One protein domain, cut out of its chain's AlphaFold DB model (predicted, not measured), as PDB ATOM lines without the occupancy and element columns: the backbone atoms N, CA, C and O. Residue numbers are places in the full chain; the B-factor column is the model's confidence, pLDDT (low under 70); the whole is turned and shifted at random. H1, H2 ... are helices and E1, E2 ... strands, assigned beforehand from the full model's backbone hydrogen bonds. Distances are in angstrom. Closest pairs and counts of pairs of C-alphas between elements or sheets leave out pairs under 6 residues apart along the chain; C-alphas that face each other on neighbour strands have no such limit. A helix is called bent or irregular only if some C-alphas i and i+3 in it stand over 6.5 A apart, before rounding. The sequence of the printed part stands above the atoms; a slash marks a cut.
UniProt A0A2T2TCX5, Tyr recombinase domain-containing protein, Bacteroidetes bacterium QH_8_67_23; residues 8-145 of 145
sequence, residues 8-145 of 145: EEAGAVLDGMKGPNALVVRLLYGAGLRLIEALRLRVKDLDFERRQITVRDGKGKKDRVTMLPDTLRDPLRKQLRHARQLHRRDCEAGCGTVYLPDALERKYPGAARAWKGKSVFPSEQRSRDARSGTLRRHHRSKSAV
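Overview. This is residues 8 to 145 of the 145 residues of the protein "Tyr recombinase domain-containing protein" of Bacteroidetes bacterium QH_8_67_23 (UniProt A0A2T2TCX5). One long helix, H4, runs along much of the length of an elongated body; near its first residues H2 crosses it, with H1 beyond H2 at one end, and the short H3 and the small strand hairpin E1 and E2 near H2. H5 and loops make the other end, and residues 108 to 145, with no named element, wind from H5 back to the middle, out to about residue 133 and back in again. The printed part has 138 residues, with five named helices and two named strands in the order H1 H2 H3 E1 E2 H4 H5; the sheet, order E1 - E2, is antiparallel. The named elements are mostly helix, with under half of the residues in them. The whole is compact, with a radius of gyration of the C-alphas of 15.5 A, and spans 50 by 29 by 27 A.

Arrangement. H1, residues 8 to 16, and H2, residues 19 to 31, form a helical hairpin, opposite ways at a shallow tilt of 23 degrees; they only just touch, with 3 pairs of C-alphas within 8 A, the closest those of Leu 14 and Ala 22, 6.6 A apart. H2 is the hub, touching three helices. It touches H3, residues 35 to 40, at a steep tilt of 68 degrees, only just short of about perpendicular; the closest C-alphas, of Val 24 and Ala 38, are 6.3 A apart. E1, residues 52 to 55, and E2, residues 64 to 67, form an antiparallel hairpin at 145 degrees, with N 53 and O 66 at 2.8 A and N 66 and O 53 at 2.9 A within hydrogen-bond range. The closest C-alphas of H2 and E2, of Ala 31 and Met 67, are 5.7 A apart. H4, residues 70 to 92, touches H2 with its residues 72 to 79 alone, opposite ways at a steep tilt of 47 degrees; the closest C-alphas, of Leu 23 and Pro 75, are 7.2 A apart. H5, residues 102 to 107, touches no helix. Every O i to N i+4 pair is within hydrogen-bond range in H1, H3 and H5, against 8 of 9 in H2 and 17 of 19 in H4.

Along the chain. H1 begins at C-alpha 8 (-16.034, 30.082, 0.914). H2 is 18.2 A long from first to last C-alpha. H4 is 33.8 A long, ends at C-alpha 92 (-44.716, 17.654, 33.565) and is irregular: C-alphas 71 and 74 are 7.1 A apart. H5 ends at C-alpha 107 (-62.603, 20.656, 18.336).

Size, cuts and confidence. The two C-alphas farthest apart, of Glu 8 and Arg 106, are 51.6 A apart. The printed part has no cut, and the link from H3 to E1, 11 residues, is long. Mean pLDDT of the printed part is 83.6; 26 residues are under 70, among them residues 96 to 106.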
ATOM      1  N   GLU A   8     -17.146  30.284  -0.018       84.38
ATOM      2  CA  GLU A   8     -16.034  30.082   0.914       84.38
ATOM      3  C   GLU A   8     -16.192  30.943   2.170       84.38
ATOM      4  O   GLU A   8     -16.082  30.437   3.285       84.38
ATOM      5  N   GLU A   9     -16.539  32.223   2.007       85.75
ATOM      6  CA  GLU A   9     -16.799  33.135   3.127       85.75
ATOM      7  C   GLU A   9     -17.989  32.662   3.967       85.75
ATOM      8  O   GLU A   9     -17.924  32.633   5.198       85.75
ATOM      9  N   ALA A  10     -19.070  32.236   3.304       83.69
ATOM     10  CA  ALA A  10     -20.226  31.671   3.983       83.69
ATOM     11  C   ALA A  10     -19.849  30.399   4.761       83.69
ATOM     12  O   ALA A  10     -20.270  30.240   5.907       83.69
ATOM     13  N   GLY A  11     -19.032  29.519   4.173       82.81
ATOM     14  CA  GLY A  11     -18.516  28.318   4.832       82.81
ATOM     15  C   GLY A  11     -17.706  28.640   6.089       82.81
ATOM     16  O   GLY A  11     -18.019  28.134   7.166       82.81
ATOM     17  N   ALA A  12     -16.741  29.557   5.982       86.75
ATOM     18  CA  ALA A  12     -15.886  29.962   7.098       86.75
ATOM     19  C   ALA A  12     -16.695  30.519   8.283       86.75
ATOM     20  O   ALA A  12     -16.450  30.159   9.438       86.75
ATOM     21  N   VAL A  13     -17.712  31.344   8.008       85.81
ATOM     22  CA  VAL A  13     -18.626  31.845   9.047       85.81
ATOM     23  C   VAL A  13     -19.413  30.694   9.679       85.81
ATOM     24  O   VAL A  13     -19.499  30.602  10.904       85.81
ATOM     25  N   LEU A  14     -19.973  29.793   8.868       85.00
ATOM     26  CA  LEU A  14     -20.792  28.671   9.340       85.00
ATOM     27  C   LEU A  14     -20.019  27.654  10.190       85.00
ATOM     28  O   LEU A  14     -20.635  26.985  11.031       85.00
ATOM     29  N   ASP A  15     -18.714  27.521   9.977       86.69
ATOM     30  CA  ASP A  15     -17.854  26.592  10.716       86.69
ATOM     31  C   ASP A  15     -17.382  27.161  12.059       86.69
ATOM     32  O   ASP A  15     -17.199  26.412  13.022       86.69
ATOM     33  N   GLY A  16     -17.293  28.489  12.180       86.81
ATOM     34  CA  GLY A  16     -17.058  29.159  13.463       86.81
ATOM     35  C   GLY A  16     -18.265  29.121  14.411       86.81
ATOM     36  O   GLY A  16     -18.114  29.271  15.627       86.81
ATOM     37  N   MET A  17     -19.477  28.902  13.889       87.69
ATOM     38  CA  MET A  17     -20.704  28.909  14.686       87.69
ATOM     39  C   MET A  17     -20.979  27.564  15.366       87.69
ATOM     40  O   MET A  17     -20.882  26.493  14.769       87.69
ATOM     41  N   LYS A  18     -21.435  27.616  16.622       83.88
ATOM     42  CA  LYS A  18     -21.809  26.431  17.412       83.88
ATOM     43  C   LYS A  18     -23.245  26.517  17.932       83.88
ATOM     44  O   LYS A  18     -23.859  27.580  17.991       83.88
ATOM     45  N   GLY A  19     -23.779  25.365  18.336       86.19
ATOM     46  CA  GLY A  19     -25.074  25.276  19.008       86.19
ATOM     47  C   GLY A  19     -26.288  25.504  18.091       86.19
ATOM     48  O   GLY A  19     -26.195  25.340  16.872       86.19
ATOM     49  N   PRO A  20     -27.460  25.840  18.664       85.00
ATOM     50  CA  PRO A  20     -28.710  25.943  17.912       85.00
ATOM     51  C   PRO A  20     -28.705  27.095  16.899       85.00
ATOM     52  O   PRO A  20     -29.323  26.965  15.845       85.00
ATOM     53  N   ASN A  21     -27.977  28.182  17.174       88.38
ATOM     54  CA  ASN A  21     -27.883  29.332  16.271       88.38
ATOM     55  C   ASN A  21     -27.159  28.955  14.973       88.38
ATOM     56  O   ASN A  21     -27.636  29.299  13.897       88.38
ATOM     57  N   ALA A  22     -26.098  28.144  15.051       91.00
ATOM     58  CA  ALA A  22     -25.427  27.611  13.866       91.00
ATOM     59  C   ALA A  22     -26.398  26.834  12.964       91.00
ATOM     60  O   ALA A  22     -26.399  27.000  11.748       91.00
ATOM     61  N   LEU A  23     -27.278  26.019  13.557       92.44
ATOM     62  CA  LEU A  23     -28.275  25.263  12.799       92.44
ATOM     63  C   LEU A  23     -29.338  26.172  12.162       92.44
ATOM     64  O   LEU A  23     -29.773  25.898  11.044       92.44
ATOM     65  N   VAL A  24     -29.723  27.263  12.833       93.12
ATOM     66  CA  VAL A  24     -30.592  28.294  12.243       93.12
ATOM     67  C   VAL A  24     -29.906  28.921  11.029       93.12
ATOM     68  O   VAL A  24     -30.488  28.918   9.950       93.12
ATOM     69  N   VAL A  25     -28.662  29.387  11.148       92.19
ATOM     70  CA  VAL A  25     -27.955  30.020  10.018       92.19
ATOM     71  C   VAL A  25     -27.752  29.040   8.857       92.19
ATOM     72  O   VAL A  25     -27.971  29.400   7.702       92.19
ATOM     73  N   ARG A  26     -27.461  27.766   9.142       93.12
ATOM     74  CA  ARG A  26     -27.384  26.723   8.108       93.12
ATOM     75  C   ARG A  26     -28.719  26.498   7.382       93.12
ATOM     76  O   ARG A  26     -28.702  26.238   6.184       93.12
ATOM     77  N   LEU A  27     -29.868  26.636   8.052       93.19
ATOM     78  CA  LEU A  27     -31.191  26.600   7.403       93.19
ATOM     79  C   LEU A  27     -31.454  27.836   6.534       93.19
ATOM     80  O   LEU A  27     -32.051  27.715   5.465       93.19
ATOM     81  N   LEU A  28     -31.023  29.016   6.984       92.75
ATOM     82  CA  LEU A  28     -31.127  30.254   6.207       92.75
ATOM     83  C   LEU A  28     -30.355  30.121   4.893       92.75
ATOM     84  O   LEU A  28     -30.910  30.390   3.832       92.75
ATOM     85  N   TYR A  29     -29.114  29.641   4.977       91.69
ATOM     86  CA  TYR A  29     -28.244  29.452   3.822       91.69
ATOM     87  C   TYR A  29     -28.700  28.290   2.928       91.69
ATOM     88  O   TYR A  29     -29.003  28.488   1.757       91.69
ATOM     89  N   GLY A  30     -28.804  27.078   3.481       90.00
ATOM     90  CA  GLY A  30     -29.008  25.859   2.692       90.00
ATOM     91  C   GLY A  30     -30.442  25.628   2.213       90.00
ATOM     92  O   GLY A  30     -30.647  24.909   1.242       90.00
ATOM     93  N   ALA A  31     -31.440  26.211   2.879       91.00
ATOM     94  CA  ALA A  31     -32.849  26.040   2.516       91.00
ATOM     95  C   ALA A  31     -33.545  27.365   2.148       91.00
ATOM     96  O   ALA A  31     -34.738  27.370   1.826       91.00
ATOM     97  N   GLY A  32     -32.825  28.496   2.172       90.31
ATOM     98  CA  GLY A  32     -33.354  29.802   1.769       90.31
ATOM     99  C   GLY A  32     -34.481  30.314   2.673       90.31
ATOM    100  O   GLY A  32     -35.405  30.997   2.205       90.31
ATOM    101  N   LEU A  33     -34.461  29.934   3.955       91.19
ATOM    102  CA  LEU A  33     -35.419  30.422   4.946       91.19
ATOM    103  C   LEU A  33     -35.044  31.840   5.373       91.19
ATOM    104  O   LEU A  33     -33.875  32.173   5.541       91.19
ATOM    105  N   ARG A  34     -36.045  32.670   5.655       90.88
ATOM    106  CA  ARG A  34     -35.820  33.905   6.417       90.88
ATOM    107  C   ARG A  34     -35.630  33.571   7.894       90.88
ATOM    108  O   ARG A  34     -36.216  32.610   8.389       90.88
ATOM    109  N   LEU A  35     -34.931  34.434   8.636       89.50
ATOM    110  CA  LEU A  35     -34.709  34.255  10.079       89.50
ATOM    111  C   LEU A  35     -35.998  33.912  10.841       89.50
ATOM    112  O   LEU A  35     -36.042  32.955  11.606       89.50
ATOM    113  N   ILE A  36     -37.079  34.659  10.598       89.19
ATOM    114  CA  ILE A  36     -38.338  34.426  11.315       89.19
ATOM    115  C   ILE A  36     -39.038  33.125  10.902       89.19
ATOM    116  O   ILE A  36     -39.708  32.522  11.734       89.19
ATOM    117  N   GLU A  37     -38.868  32.689   9.653       91.38
ATOM    118  CA  GLU A  37     -39.408  31.424   9.142       91.38
ATOM    119  C   GLU A  37     -38.698  30.250   9.827       91.38
ATOM    120  O   GLU A  37     -39.357  29.349  10.340       91.38
ATOM    121  N   ALA A  38     -37.365  30.311   9.936       92.38
ATOM    122  CA  ALA A  38     -36.569  29.295  10.620       92.38
ATOM    123  C   ALA A  38     -36.874  29.225  12.122       92.38
ATOM    124  O   ALA A  38     -37.073  28.140  12.662       92.38
ATOM    125  N   LEU A  39     -36.983  30.375  12.798       90.44
ATOM    126  CA  LEU A  39     -37.315  30.419  14.225       90.44
ATOM    127  C   LEU A  39     -38.720  29.875  14.508       90.44
ATOM    128  O   LEU A  39     -38.928  29.146  15.476       90.44
ATOM    129  N   ARG A  40     -39.700  30.198  13.658       89.50
ATOM    130  CA  ARG A  40     -41.095  29.762  13.834       89.50
ATOM    131  C   ARG A  40     -41.374  28.344  13.355       89.50
ATOM    132  O   ARG A  40     -42.495  27.873  13.557       89.50
ATOM    133  N   LEU A  41     -40.388  27.676  12.765       92.38
ATOM    134  CA  LEU A  41     -40.538  26.335  12.227       92.38
ATOM    135  C   LEU A  41     -41.071  25.374  13.294       92.38
ATOM    136  O   LEU A  41     -40.571  25.339  14.427       92.38
ATOM    137  N   ARG A  42     -42.095  24.595  12.939       91.50
ATOM    138  CA  ARG A  42     -42.671  23.579  13.822       91.50
ATOM    139  C   ARG A  42     -42.236  22.186  13.401       91.50
ATOM    140  O   ARG A  42     -41.880  21.948  12.254       91.50
ATOM    141  N   VAL A  43     -42.326  21.235  14.327       92.81
ATOM    142  CA  VAL A  43     -41.974  19.829  14.066       92.81
ATOM    143  C   VAL A  43     -42.718  19.271  12.848       92.81
ATOM    144  O   VAL A  43     -42.120  18.575  12.039       92.81
ATOM    145  N   LYS A  44     -44.009  19.595  12.693       91.56
ATOM    146  CA  LYS A  44     -44.836  19.152  11.555       91.56
ATOM    147  C   LYS A  44     -44.416  19.704  10.193       91.56
ATOM    148  O   LYS A  44     -44.898  19.206   9.186       91.56
ATOM    149  N   ASP A  45     -43.621  20.767  10.174       93.75
ATOM    150  CA  ASP A  45     -43.223  21.438   8.941       93.75
ATOM    151  C   ASP A  45     -41.973  20.785   8.321       93.75
ATOM    152  O   ASP A  45     -41.626  21.101   7.188       93.75
ATOM    153  N   LEU A  46     -41.313  19.870   9.044       95.25
ATOM    154  CA  LEU A  46     -40.164  19.094   8.578       95.25
ATOM    155  C   LEU A  46     -40.603  17.714   8.079       95.25
ATOM    156  O   LEU A  46     -41.042  16.877   8.870       95.25
ATOM    157  N   ASP A  47     -40.403  17.454   6.789       94.94
ATOM    158  CA  ASP A  47     -40.582  16.140   6.178       94.94
ATOM    159  C   ASP A  47     -39.212  15.550   5.809       94.94
ATOM    160  O   ASP A  47     -38.571  15.939   4.830       94.94
ATOM    161  N   PHE A  48     -38.733  14.614   6.633       93.56
ATOM    162  CA  PHE A  48     -37.429  13.970   6.445       93.56
ATOM    163  C   PHE A  48     -37.433  12.870   5.379       93.56
ATOM    164  O   PHE A  48     -36.344  12.469   4.956       93.56
ATOM    165  N   GLU A  49     -38.608  12.362   4.999       93.75
ATOM    166  CA  GLU A  49     -38.761  11.343   3.956       93.75
ATOM    167  C   GLU A  49     -38.730  12.015   2.588       93.75
ATOM    168  O   GLU A  49     -37.910  11.667   1.742       93.75
ATOM    169  N   ARG A  50     -39.547  13.060   2.414       93.94
ATOM    170  CA  ARG A  50     -39.609  13.853   1.178       93.94
ATOM    171  C   ARG A  50     -38.506  14.898   1.062       93.94
ATOM    172  O   ARG A  50     -38.391  15.532   0.020       93.94
ATOM    173  N   ARG A  51     -37.703  15.082   2.116       94.56
ATOM    174  CA  ARG A  51     -36.626  16.085   2.205       94.56
ATOM    175  C   ARG A  51     -37.149  17.495   1.929       94.56
ATOM    176  O   ARG A  51     -36.591  18.250   1.134       94.56
ATOM    177  N   GLN A  52     -38.234  17.848   2.609       96.00
ATOM    178  CA  GLN A  52     -38.961  19.094   2.399       96.00
ATOM    179  C   GLN A  52     -39.192  19.839   3.710       96.00
ATOM    180  O   GLN A  52     -39.377  19.248   4.774       96.00
ATOM    181  N   ILE A  53     -39.210  21.166   3.611       95.88
ATOM    182  CA  ILE A  53     -39.585  22.076   4.687       95.88
ATOM    183  C   ILE A  53     -40.785  22.892   4.214       95.88
ATOM    184  O   ILE A  53     -40.708  23.602   3.212       95.88
ATOM    185  N   THR A  54     -41.892  22.813   4.946       95.00
ATOM    186  CA  THR A  54     -43.075  23.639   4.692       95.00
ATOM    187  C   THR A  54     -42.950  24.962   5.439       95.00
ATOM    188  O   THR A  54     -43.106  25.031   6.654       95.00
ATOM    189  N   VAL A  55     -42.697  26.045   4.717       91.25
ATOM    190  CA  VAL A  55     -42.677  27.393   5.283       91.25
ATOM    191  C   VAL A  55     -44.104  27.929   5.320       91.25
ATOM    192  O   VAL A  55     -44.700  28.202   4.277       91.25
ATOM    193  N   ARG A  56     -44.639  28.073   6.535       86.19
ATOM    194  CA  ARG A  56     -45.965  28.646   6.797       86.19
ATOM    195  C   ARG A  56     -45.919  30.170   6.810       86.19
ATOM    196  O   ARG A  56     -44.925  30.744   7.255       86.19
ATOM    197  N   ASP A  57     -47.015  30.805   6.402       75.00
ATOM    198  CA  ASP A  57     -47.186  32.267   6.461       75.00
ATOM    199  C   ASP A  57     -46.083  33.046   5.713       75.00
ATOM    200  O   ASP A  57     -45.598  34.087   6.169       75.00
ATOM    201  N   GLY A  58     -45.680  32.543   4.541       66.75
ATOM    202  CA  GLY A  58     -44.756  33.236   3.647       66.75
ATOM    203  C   GLY A  58     -45.317  34.569   3.133       66.75
ATOM    204  O   GLY A  58     -46.430  34.994   3.458       66.75
ATOM    205  N   LYS A  59     -44.545  35.270   2.290       64.69
ATOM    206  CA  LYS A  59     -44.984  36.541   1.680       64.69
ATOM    207  C   LYS A  59     -46.365  36.361   1.023       64.69
ATOM    208  O   LYS A  59     -46.541  35.477   0.193       64.69
ATOM    209  N   GLY A  60     -47.335  37.194   1.406       68.00
ATOM    210  CA  GLY A  60     -48.720  37.093   0.927       68.00
ATOM    211  C   GLY A  60     -49.592  36.062   1.657       68.00
ATOM    212  O   GLY A  60     -50.636  35.703   1.126       68.00
ATOM    213  N   LYS A  61     -49.180  35.589   2.847       71.31
ATOM    214  CA  LYS A  61     -49.879  34.557   3.644       71.31
ATOM    215  C   LYS A  61     -50.063  33.232   2.890       71.31
ATOM    216  O   LYS A  61     -51.030  32.512   3.116       71.31
ATOM    217  N   LYS A  62     -49.142  32.927   1.973       80.88
ATOM    218  CA  LYS A  62     -49.112  31.659   1.245       80.88
ATOM    219  C   LYS A  62     -48.017  30.772   1.804       80.88
ATOM    220  O   LYS A  62     -46.902  31.231   2.063       80.88
ATOM    221  N   ASP A  63     -48.354  29.503   1.954       88.75
ATOM    222  CA  ASP A  63     -47.386  28.477   2.295       88.75
ATOM    223  C   ASP A  63     -46.510  28.181   1.073       88.75
ATOM    224  O   ASP A  63     -46.980  28.200  -0.068       88.75
ATOM    225  N   ARG A  64     -45.229  27.903   1.312       92.38
ATOM    226  CA  ARG A  64     -44.309  27.401   0.284       92.38
ATOM    227  C   ARG A  64     -43.539  26.203   0.807       92.38
ATOM    228  O   ARG A  64     -43.302  26.091   2.007       92.38
ATOM    229  N   VAL A  65     -43.102  25.342  -0.098       93.69
ATOM    230  CA  VAL A  65     -42.196  24.240   0.224       93.69
ATOM    231  C   VAL A  65     -40.798  24.607  -0.258       93.69
ATOM    232  O   VAL A  65     -40.638  25.147  -1.350       93.69
ATOM    233  N   THR A  66     -39.793  24.345   0.571       94.31
ATOM    234  CA  THR A  66     -38.376  24.437   0.203       94.31
ATOM    235  C   THR A  66     -37.676  23.112   0.490       94.31
ATOM    236  O   THR A  66     -38.215  22.257   1.199       94.31
ATOM    237  N   MET A  67     -36.489  22.922  -0.077       94.44
ATOM    238  CA  MET A  67     -35.704  21.713   0.142       94.44
ATOM    239  C   MET A  67     -35.159  21.644   1.575       94.44
ATOM    240  O   MET A  67     -34.823  22.660   2.182       94.44
ATOM    241  N   LEU A  68     -35.038  20.428   2.103       94.81
ATOM    242  CA  LEU A  68     -34.271  20.128   3.307       94.81
ATOM    243  C   LEU A  68     -32.906  19.556   2.885       94.81
ATOM    244  O   LEU A  68     -32.872  18.424   2.401       94.81
ATOM    245  N   PRO A  69     -31.790  20.284   3.077       92.88
ATOM    246  CA  PRO A  69     -30.463  19.761   2.776       92.88
ATOM    247  C   PRO A  69     -30.154  18.493   3.576       92.88
ATOM    248  O   PRO A  69     -30.394  18.439   4.787       92.88
ATOM    249  N   ASP A  70     -29.558  17.497   2.918       91.75
ATOM    250  CA  ASP A  70     -29.217  16.218   3.556       91.75
ATOM    251  C   ASP A  70     -28.262  16.397   4.740       91.75
ATOM    252  O   ASP A  70     -28.443  15.770   5.786       91.75
ATOM    253  N   THR A  71     -27.324  17.338   4.622       92.00
ATOM    254  CA  THR A  71     -26.360  17.695   5.672       92.00
ATOM    255  C   THR A  71     -27.021  18.205   6.957       92.00
ATOM    256  O   THR A  71     -26.421  18.131   8.027       92.00
ATOM    257  N   LEU A  72     -28.265  18.696   6.891       92.81
ATOM    258  CA  LEU A  72     -28.998  19.219   8.048       92.81
ATOM    259  C   LEU A  72     -29.936  18.197   8.688       92.81
ATOM    260  O   LEU A  72     -30.458  18.461   9.771       92.81
ATOM    261  N   ARG A  73     -30.129  17.017   8.083       94.00
ATOM    262  CA  ARG A  73     -31.072  16.005   8.587       94.00
ATOM    263  C   ARG A  73     -30.696  15.519   9.985       94.00
ATOM    264  O   ARG A  73     -31.531  15.555  10.891       94.00
ATOM    265  N   ASP A  74     -29.448  15.114  10.186       94.38
ATOM    266  CA  ASP A  74     -28.989  14.610  11.484       94.38
ATOM    267  C   ASP A  74     -28.858  15.705  12.554       94.38
ATOM    268  O   ASP A  74     -29.361  15.501  13.670       94.38
ATOM    269  N   PRO A  75     -28.309  16.899  12.244       94.25
ATOM    270  CA  PRO A  75     -28.372  18.046  13.146       94.25
ATOM    271  C   PRO A  75     -29.801  18.395  13.584       94.25
ATOM    272  O   PRO A  75     -30.051  18.582  14.778       94.25
ATOM    273  N   LEU A  76     -30.768  18.406  12.660       94.50
ATOM    274  CA  LEU A  76     -32.173  18.665  12.986       94.50
ATOM    275  C   LEU A  76     -32.780  17.561  13.841       94.50
ATOM    276  O   LEU A  76     -33.478  17.861  14.803       94.50
ATOM    277  N   ARG A  77     -32.492  16.287  13.565       94.88
ATOM    278  CA  ARG A  77     -32.939  15.180  14.427       94.88
ATOM    279  C   ARG A  77     -32.411  15.333  15.853       94.88
ATOM    280  O   ARG A  77     -33.158  15.101  16.803       94.88
ATOM    281  N   LYS A  78     -31.155  15.759  16.024       94.81
ATOM    282  CA  LYS A  78     -30.576  16.055  17.346       94.81
ATOM    283  C   LYS A  78     -31.292  17.223  18.026       94.81
ATOM    284  O   LYS A  78     -31.674  17.096  19.190       94.81
ATOM    285  N   GLN A  79     -31.550  18.304  17.295       94.94
ATOM    286  CA  GLN A  79     -32.306  19.454  17.793       94.94
ATOM    287  C   GLN A  79     -33.736  19.068  18.205       94.94
ATOM    288  O   GLN A  79     -34.199  19.456  19.277       94.94
ATOM    289  N   LEU A  80     -34.421  18.239  17.414       94.50
ATOM    290  CA  LEU A  80     -35.759  17.738  17.728       94.50
ATOM    291  C   LEU A  80     -35.771  16.880  18.997       94.50
ATOM    292  O   LEU A  80     -36.707  16.988  19.786       94.50
ATOM    293  N   ARG A  81     -34.737  16.060  19.240       94.62
ATOM    294  CA  ARG A  81     -34.607  15.317  20.507       94.62
ATOM    295  C   ARG A  81     -34.485  16.263  21.701       94.62
ATOM    296  O   ARG A  81     -35.190  16.066  22.688       94.62
ATOM    297  N   HIS A  82     -33.656  17.301  21.592       92.56
ATOM    298  CA  HIS A  82     -33.513  18.313  22.641       92.56
ATOM    299  C   HIS A  82     -34.837  19.050  22.904       92.56
ATOM    300  O   HIS A  82     -35.313  19.107  24.038       92.56
ATOM    301  N   ALA A  83     -35.497  19.525  21.846       91.44
ATOM    302  CA  ALA A  83     -36.793  20.188  21.948       91.44
ATOM    303  C   ALA A  83     -37.878  19.265  22.539       91.44
ATOM    304  O   ALA A  83     -38.728  19.723  23.304       91.44
ATOM    305  N   ARG A  84     -37.832  17.954  22.255       91.12
ATOM    306  CA  ARG A  84     -38.770  16.966  22.811       91.12
ATOM    307  C   ARG A  84     -38.570  16.759  24.306       91.12
ATOM    308  O   ARG A  84     -39.554  16.667  25.035       91.12
ATOM    309  N   GLN A  85     -37.320  16.701  24.761       91.56
ATOM    310  CA  GLN A  85     -37.000  16.612  26.188       91.56
ATOM    311  C   GLN A  85     -37.498  17.850  26.939       91.56
ATOM    312  O   GLN A  85     -38.105  17.724  28.000       91.56
ATOM    313  N   LEU A  86     -37.306  19.035  26.358       88.88
ATOM    314  CA  LEU A  86     -37.782  20.283  26.944       88.88
ATOM    315  C   LEU A  86     -39.314  20.341  27.005       88.88
ATOM    316  O   LEU A  86     -39.870  20.656  28.051       88.88
ATOM    317  N   HIS A  87     -39.996  19.949  25.924       87.38
ATOM    318  CA  HIS A  87     -41.460  19.858  25.890       87.38
ATOM    319  C   HIS A  87     -42.005  18.867  26.925       87.38
ATOM    320  O   HIS A  87     -43.008  19.151  27.573       87.38
ATOM    321  N   ARG A  88     -41.337  17.724  27.125       86.81
ATOM    322  CA  ARG A  88     -41.715  16.762  28.167       86.81
ATOM    323  C   ARG A  88     -41.657  17.400  29.560       86.81
ATOM    324  O   ARG A  88     -42.645  17.322  30.281       86.81
ATOM    325  N   ARG A  89     -40.560  18.092  29.887       87.00
ATOM    326  CA  ARG A  89     -40.416  18.826  31.158       87.00
ATOM    327  C   ARG A  89     -41.479  19.912  31.315       87.00
ATOM    328  O   ARG A  89     -42.054  20.066  32.385       87.00
ATOM    329  N   ASP A  90     -41.773  20.649  30.244       84.56
ATOM    330  CA  ASP A  90     -42.818  21.676  30.273       84.56
ATOM    331  C   ASP A  90     -44.210  21.051  30.496       84.56
ATOM    332  O   ASP A  90     -45.013  21.617  31.233       84.56
ATOM    333  N   CYS A  91     -44.508  19.887  29.903       81.62
ATOM    334  CA  CYS A  91     -45.745  19.136  30.153       81.62
ATOM    335  C   CYS A  91     -45.858  18.657  31.604       81.62
ATOM    336  O   CYS A  91     -46.921  18.822  32.197       81.62
ATOM    337  N   GLU A  92     -44.784  18.093  32.162       83.69
ATOM    338  CA  GLU A  92     -44.716  17.654  33.565       83.69
ATOM    339  C   GLU A  92     -44.929  18.840  34.526       83.69
ATOM    340  O   GLU A  92     -45.610  18.704  35.535       83.69
ATOM    341  N   ALA A  93     -44.456  20.037  34.159       81.75
ATOM    342  CA  ALA A  93     -44.670  21.281  34.902       81.75
ATOM    343  C   ALA A  93     -46.000  22.007  34.582       81.75
ATOM    344  O   ALA A  93     -46.163  23.171  34.948       81.75
ATOM    345  N   GLY A  94     -46.926  21.395  33.830       78.69
ATOM    346  CA  GLY A  94     -48.222  21.994  33.469       78.69
ATOM    347  C   GLY A  94     -48.175  23.143  32.443       78.69
ATOM    348  O   GLY A  94     -49.207  23.714  32.108       78.69
ATOM    349  N   CYS A  95     -46.999  23.459  31.895       73.19
ATOM    350  CA  CYS A  95     -46.737  24.578  30.974       73.19
ATOM    351  C   CYS A  95     -46.578  24.141  29.499       73.19
ATOM    352  O   CYS A  95     -46.195  24.928  28.633       73.19
ATOM    353  N   GLY A  96     -46.816  22.861  29.196       69.75
ATOM    354  CA  GLY A  96     -46.542  22.234  27.898       69.75
ATOM    355  C   GLY A  96     -47.571  22.508  26.797       69.75
ATOM    356  O   GLY A  96     -47.675  21.721  25.856       69.75
ATOM    357  N   THR A  97     -48.356  23.580  26.855       66.69
ATOM    358  CA  THR A  97     -49.390  23.887  25.847       66.69
ATOM    359  C   THR A  97     -48.880  24.874  24.785       66.69
ATOM    360  O   THR A  97     -47.998  25.693  25.028       66.69
ATOM    361  N   VAL A  98     -49.347  24.735  23.542       64.12
ATOM    362  CA  VAL A  98     -49.229  25.744  22.472       64.12
ATOM    363  C   VAL A  98     -50.545  26.505  22.418       64.12
ATOM    364  O   VAL A  98     -51.589  25.908  22.664       64.12
ATOM    365  N   TYR A  99     -50.504  27.781  22.038       64.56
ATOM    366  CA  TYR A  99     -51.716  28.519  21.693       64.56
ATOM    367  C   TYR A  99     -52.519  27.781  20.609       64.56
ATOM    368  O   TYR A  99     -51.994  27.528  19.517       64.56
ATOM    369  N   LEU A 100     -53.787  27.493  20.892       60.81
ATOM    370  CA  LEU A 100     -54.806  27.242  19.881       60.81
ATOM    371  C   LEU A 100     -55.913  28.288  20.026       60.81
ATOM    372  O   LEU A 100     -56.239  28.652  21.150       60.81
ATOM    373  N   PRO A 101     -56.493  28.768  18.914       62.41
ATOM    374  CA  PRO A 101     -57.748  29.505  18.966       62.41
ATOM    375  C   PRO A 101     -58.858  28.645  19.587       62.41
ATOM    376  O   PRO A 101     -58.922  27.447  19.298       62.41
ATOM    377  N   ASP A 102     -59.766  29.257  20.347       59.09
ATOM    378  CA  ASP A 102     -60.807  28.573  21.138       59.09
ATOM    379  C   ASP A 102     -61.615  27.544  20.328       59.09
ATOM    380  O   ASP A 102     -61.888  26.428  20.775       59.09
ATOM    381  N   ALA A 103     -61.941  27.874  19.073       67.38
ATOM    382  CA  ALA A 103     -62.669  26.985  18.169       67.38
ATOM    383  C   ALA A 103     -61.902  25.689  17.834       67.38
ATOM    384  O   ALA A 103     -62.508  24.628  17.673       67.38
ATOM    385  N   LEU A 104     -60.572  25.765  17.727       60.88
ATOM    386  CA  LEU A 104     -59.699  24.620  17.465       60.88
ATOM    387  C   LEU A 104     -59.407  23.823  18.737       60.88
ATOM    388  O   LEU A 104     -59.318  22.599  18.663       60.88
ATOM    389  N   GLU A 105     -59.276  24.491  19.883       64.31
ATOM    390  CA  GLU A 105     -59.077  23.826  21.172       64.31
ATOM    391  C   GLU A 105     -60.287  22.964  21.547       64.31
ATOM    392  O   GLU A 105     -60.125  21.793  21.889       64.31
ATOM    393  N   ARG A 106     -61.503  23.491  21.355       65.31
ATOM    394  CA  ARG A 106     -62.749  22.745  21.574       65.31
ATOM    395  C   ARG A 106     -62.905  21.557  20.621       65.31
ATOM    396  O   ARG A 106     -63.411  20.516  21.020       65.31
ATOM    397  N   LYS A 107     -62.486  21.710  19.359       71.19
ATOM    398  CA  LYS A 107     -62.603  20.656  18.336       71.19
ATOM    399  C   LYS A 107     -61.555  19.548  18.500       71.19
ATOM    400  O   LYS A 107     -61.825  18.410  18.132       71.19
ATOM    401  N   TYR A 108     -60.376  19.866  19.039       65.69
ATOM    402  CA  TYR A 108     -59.268  18.922  19.207       65.69
ATOM    403  C   TYR A 108     -58.633  19.043  20.604       65.69
ATOM    404  O   TYR A 108     -57.512  19.561  20.734       65.69
ATOM    405  N   PRO A 109     -59.312  18.542  21.652       61.00
ATOM    406  CA  PRO A 109     -58.767  18.537  23.004       61.00
ATOM    407  C   PRO A 109     -57.452  17.741  23.021       61.00
ATOM    408  O   PRO A 109     -57.407  16.562  22.686       61.00
ATOM    409  N   GLY A 110     -56.340  18.414  23.334       64.81
ATOM    410  CA  GLY A 110     -54.987  17.833  23.323       64.81
ATOM    411  C   GLY A 110     -54.084  18.286  22.170       64.81
ATOM    412  O   GLY A 110     -52.861  18.145  22.272       64.81
ATOM    413  N   ALA A 111     -54.620  18.942  21.132       66.31
ATOM    414  CA  ALA A 111     -53.811  19.525  20.054       66.31
ATOM    415  C   ALA A 111     -52.780  20.544  20.578       66.31
ATOM    416  O   ALA A 111     -51.690  20.678  20.016       66.31
ATOM    417  N   ALA A 112     -53.072  21.193  21.710       67.94
ATOM    418  CA  ALA A 112     -52.170  22.127  22.385       67.94
ATOM    419  C   ALA A 112     -50.897  21.454  22.910       67.94
ATOM    420  O   ALA A 112     -49.839  22.080  22.981       67.94
ATOM    421  N   ARG A 113     -50.966  20.168  23.259       69.00
ATOM    422  CA  ARG A 113     -49.827  19.393  23.770       69.00
ATOM    423  C   ARG A 113     -49.153  18.558  22.682       69.00
ATOM    424  O   ARG A 113     -48.110  17.955  22.938       69.00
ATOM    425  N   ALA A 114     -49.710  18.545  21.469       82.00
ATOM    426  CA  ALA A 114     -49.214  17.732  20.374       82.00
ATOM    427  C   ALA A 114     -47.780  18.126  19.997       82.00
ATOM    428  O   ALA A 114     -47.498  19.270  19.631       82.00
ATOM    429  N   TRP A 115     -46.884  17.139  20.023       85.62
ATOM    430  CA  TRP A 115     -45.473  17.303  19.669       85.62
ATOM    431  C   TRP A 115     -45.286  17.928  18.280       85.62
ATOM    432  O   TRP A 115     -44.498  18.853  18.110       85.62
ATOM    433  N   LYS A 116     -46.098  17.498  17.306       86.31
ATOM    434  CA  LYS A 116     -46.117  18.029  15.935       86.31
ATOM    435  C   LYS A 116     -46.298  19.559  15.879       86.31
ATOM    436  O   LYS A 116     -45.808  20.199  14.954       86.31
ATOM    437  N   GLY A 117     -46.982  20.155  16.857       84.06
ATOM    438  CA  GLY A 117     -47.250  21.593  16.916       84.06
ATOM    439  C   GLY A 117     -46.151  22.440  17.566       84.06
ATOM    440  O   GLY A 117     -46.279  23.668  17.545       84.06
ATOM    441  N   LYS A 118     -45.112  21.820  18.143       87.44
ATOM    442  CA  LYS A 118     -44.045  22.497  18.895       87.44
ATOM    443  C   LYS A 118     -42.985  23.096  17.981       87.44
ATOM    444  O   LYS A 118     -42.812  22.648  16.851       87.44
ATOM    445  N   SER A 119     -42.300  24.127  18.474       90.50
ATOM    446  CA  SER A 119     -41.200  24.764  17.748       90.50
ATOM    447  C   SER A 119     -39.981  23.844  17.703       90.50
ATOM    448  O   SER A 119     -39.660  23.185  18.693       90.50
ATOM    449  N   VAL A 120     -39.293  23.830  16.561       93.50
ATOM    450  CA  VAL A 120     -37.994  23.161  16.392       93.50
ATOM    451  C   VAL A 120     -36.912  23.865  17.220       93.50
ATOM    452  O   VAL A 120     -36.033  23.210  17.780       93.50
ATOM    453  N   PHE A 121     -37.008  25.189  17.359       92.75
ATOM    454  CA  PHE A 121     -36.078  26.031  18.115       92.75
ATOM    455  C   PHE A 121     -36.801  26.702  19.287       92.75
ATOM    456  O   PHE A 121     -37.113  27.894  19.221       92.75
ATOM    457  N   PRO A 122     -37.107  25.956  20.362       89.88
ATOM    458  CA  PRO A 122     -37.765  26.530  21.523       89.88
ATOM    459  C   PRO A 122     -36.862  27.558  22.228       89.88
ATOM    460  O   PRO A 122     -35.640  27.416  22.265       89.88
ATOM    461  N   SER A 123     -37.477  28.592  22.803       87.06
ATOM    462  CA  SER A 123     -36.819  29.563  23.684       87.06
ATOM    463  C   SER A 123     -36.249  28.868  24.920       87.06
ATOM    464  O   SER A 123     -36.847  27.916  25.415       87.06
ATOM    465  N   GLU A 124     -35.140  29.360  25.467       82.31
ATOM    466  CA  GLU A 124     -34.562  28.858  26.725       82.31
ATOM    467  C   GLU A 124     -35.425  29.213  27.940       82.31
ATOM    468  O   GLU A 124     -35.541  28.433  28.889       82.31
ATOM    469  N   GLN A 125     -36.128  30.342  27.866       82.12
ATOM    470  CA  GLN A 125     -37.019  30.817  28.915       82.12
ATOM    471  C   GLN A 125     -38.484  30.617  28.525       82.12
ATOM    472  O   GLN A 125     -38.869  30.736  27.356       82.12
ATOM    473  N   ARG A 126     -39.304  30.313  29.533       81.69
ATOM    474  CA  ARG A 126     -40.765  30.342  29.425       81.69
ATOM    475  C   ARG A 126     -41.222  31.792  29.548       81.69
ATOM    476  O   ARG A 126     -40.669  32.536  30.350       81.69
ATOM    477  N   SER A 127     -42.249  32.173  28.803       79.06
ATOM    478  CA  SER A 127     -42.867  33.493  28.917       79.06
ATOM    479  C   SER A 127     -44.367  33.346  29.124       79.06
ATOM    480  O   SER A 127     -44.977  32.363  28.691       79.06
ATOM    481  N   ARG A 128     -44.973  34.315  29.812       76.25
ATOM    482  CA  ARG A 128     -46.431  34.408  29.871       76.25
ATOM    483  C   ARG A 128     -46.941  34.850  28.509       76.25
ATOM    484  O   ARG A 128     -46.492  35.855  27.964       76.25
ATOM    485  N   ASP A 129     -47.865  34.078  27.961       70.94
ATOM    486  CA  ASP A 129     -48.563  34.456  26.743       70.94
ATOM    487  C   ASP A 129     -49.503  35.631  27.048       70.94
ATOM    488  O   ASP A 129     -50.429  35.496  27.846       70.94
ATOM    489  N   ALA A 130     -49.268  36.785  26.418       66.00
ATOM    490  CA  ALA A 130     -50.023  38.013  26.680       66.00
ATOM    491  C   ALA A 130     -51.529  37.899  26.379       66.00
ATOM    492  O   ALA A 130     -52.307  38.696  26.888       66.00
ATOM    493  N   ARG A 131     -51.952  36.925  25.560       65.69
ATOM    494  CA  ARG A 131     -53.360  36.746  25.171       65.69
ATOM    495  C   ARG A 131     -54.124  35.814  26.099       65.69
ATOM    496  O   ARG A 131     -55.336  35.911  26.182       65.69
ATOM    497  N   SER A 132     -53.432  34.877  26.740       65.50
ATOM    498  CA  SER A 132     -54.067  33.782  27.495       65.50
ATOM    499  C   SER A 132     -53.557  33.643  28.928       65.50
ATOM    500  O   SER A 132     -54.035  32.793  29.671       65.50
ATOM    501  N   GLY A 133     -52.553  34.428  29.326       66.19
ATOM    502  CA  GLY A 133     -51.977  34.434  30.674       66.19
ATOM    503  C   GLY A 133     -51.180  33.178  31.045       66.19
ATOM    504  O   GLY A 133     -50.470  33.184  32.052       66.19
ATOM    505  N   THR A 134     -51.246  32.109  30.244       71.12
ATOM    506  CA  THR A 134     -50.569  30.838  30.524       71.12
ATOM    507  C   THR A 134     -49.065  30.956  30.308       71.12
ATOM    508  O   THR A 134     -48.607  31.472  29.284       71.12
ATOM    509  N   LEU A 135     -48.289  30.393  31.232       75.06
ATOM    510  CA  LEU A 135     -46.852  30.234  31.062       75.06
ATOM    511  C   LEU A 135     -46.576  29.152  30.009       75.06
ATOM    512  O   LEU A 135     -46.990  28.006  30.173       75.06
ATOM    513  N   ARG A 136     -45.889  29.509  28.922       78.25
ATOM    514  CA  ARG A 136     -45.557  28.576  27.836       78.25
ATOM    515  C   ARG A 136     -44.221  28.910  27.188       78.25
ATOM    516  O   ARG A 136     -43.641  29.975  27.398       78.25
ATOM    517  N   ARG A 137     -43.715  27.976  26.386       83.00
ATOM    518  CA  ARG A 137     -42.462  28.142  25.649       83.00
ATOM    519  C   ARG A 137     -42.733  28.511  24.197       83.00
ATOM    520  O   ARG A 137     -43.377  27.762  23.463       83.00
ATOM    521  N   HIS A 138     -42.223  29.669  23.796       83.88
ATOM    522  CA  HIS A 138     -42.281  30.148  22.417       83.88
ATOM    523  C   HIS A 138     -41.032  29.709  21.643       83.88
ATOM    524  O   HIS A 138     -40.180  28.991  22.169       83.88
ATOM    525  N   HIS A 139     -40.924  30.125  20.383       82.81
ATOM    526  CA  HIS A 139     -39.677  29.991  19.638       82.81
ATOM    527  C   HIS A 139     -38.590  30.920  20.200       82.81
ATOM    528  O   HIS A 139     -38.895  31.915  20.858       82.81
ATOM    529  N   ARG A 140     -37.322  30.618  19.906       84.00
ATOM    530  CA  ARG A 140     -36.174  31.476  20.234       84.00
ATOM    531  C   ARG A 140     -36.384  32.892  19.670       84.00
ATOM    532  O   ARG A 140     -36.925  33.063  18.573       84.00
ATOM    533  N   SER A 141     -36.018  33.904  20.457       79.00
ATOM    534  CA  SER A 141     -36.130  35.314  20.061       79.00
ATOM    535  C   SER A 141     -35.138  35.647  18.948       79.00
ATOM    536  O   SER A 141     -34.057  35.068  18.893       79.00
ATOM    537  N   LYS A 142     -35.481  36.626  18.101       78.56
ATOM    538  CA  LYS A 142     -34.554  37.168  17.096       78.56
ATOM    539  C   LYS A 142     -33.294  37.746  17.743       78.56
ATOM    540  O   LYS A 142     -32.225  37.581  17.192       78.56
ATOM    541  N   SER A 143     -33.426  38.366  18.916       74.06
ATOM    542  CA  SER A 143     -32.304  38.964  19.658       74.06
ATOM    543  C   SER A 143     -31.367  37.933  20.296       74.06
ATOM    544  O   SER A 143     -30.379  38.315  20.906       74.06
ATOM    545  N   ALA A 144     -31.707  36.642  20.219       67.75
ATOM    546  CA  ALA A 144     -30.933  35.543  20.794       67.75
ATOM    547  C   ALA A 144     -30.229  34.681  19.726       67.75
ATOM    548  O   ALA A 144     -29.700  33.614  20.068       67.75
ATOM    549  N   VAL A 145     -30.289  35.095  18.450       57.62
ATOM    550  CA  VAL A 145     -29.612  34.466  17.304       57.62
ATOM    551  C   VAL A 145     -28.562  35.397  16.744       57.62
ATOM    552  O   VAL A 145     -28.913  36.571  16.510       57.62
TER     553      VAL A 145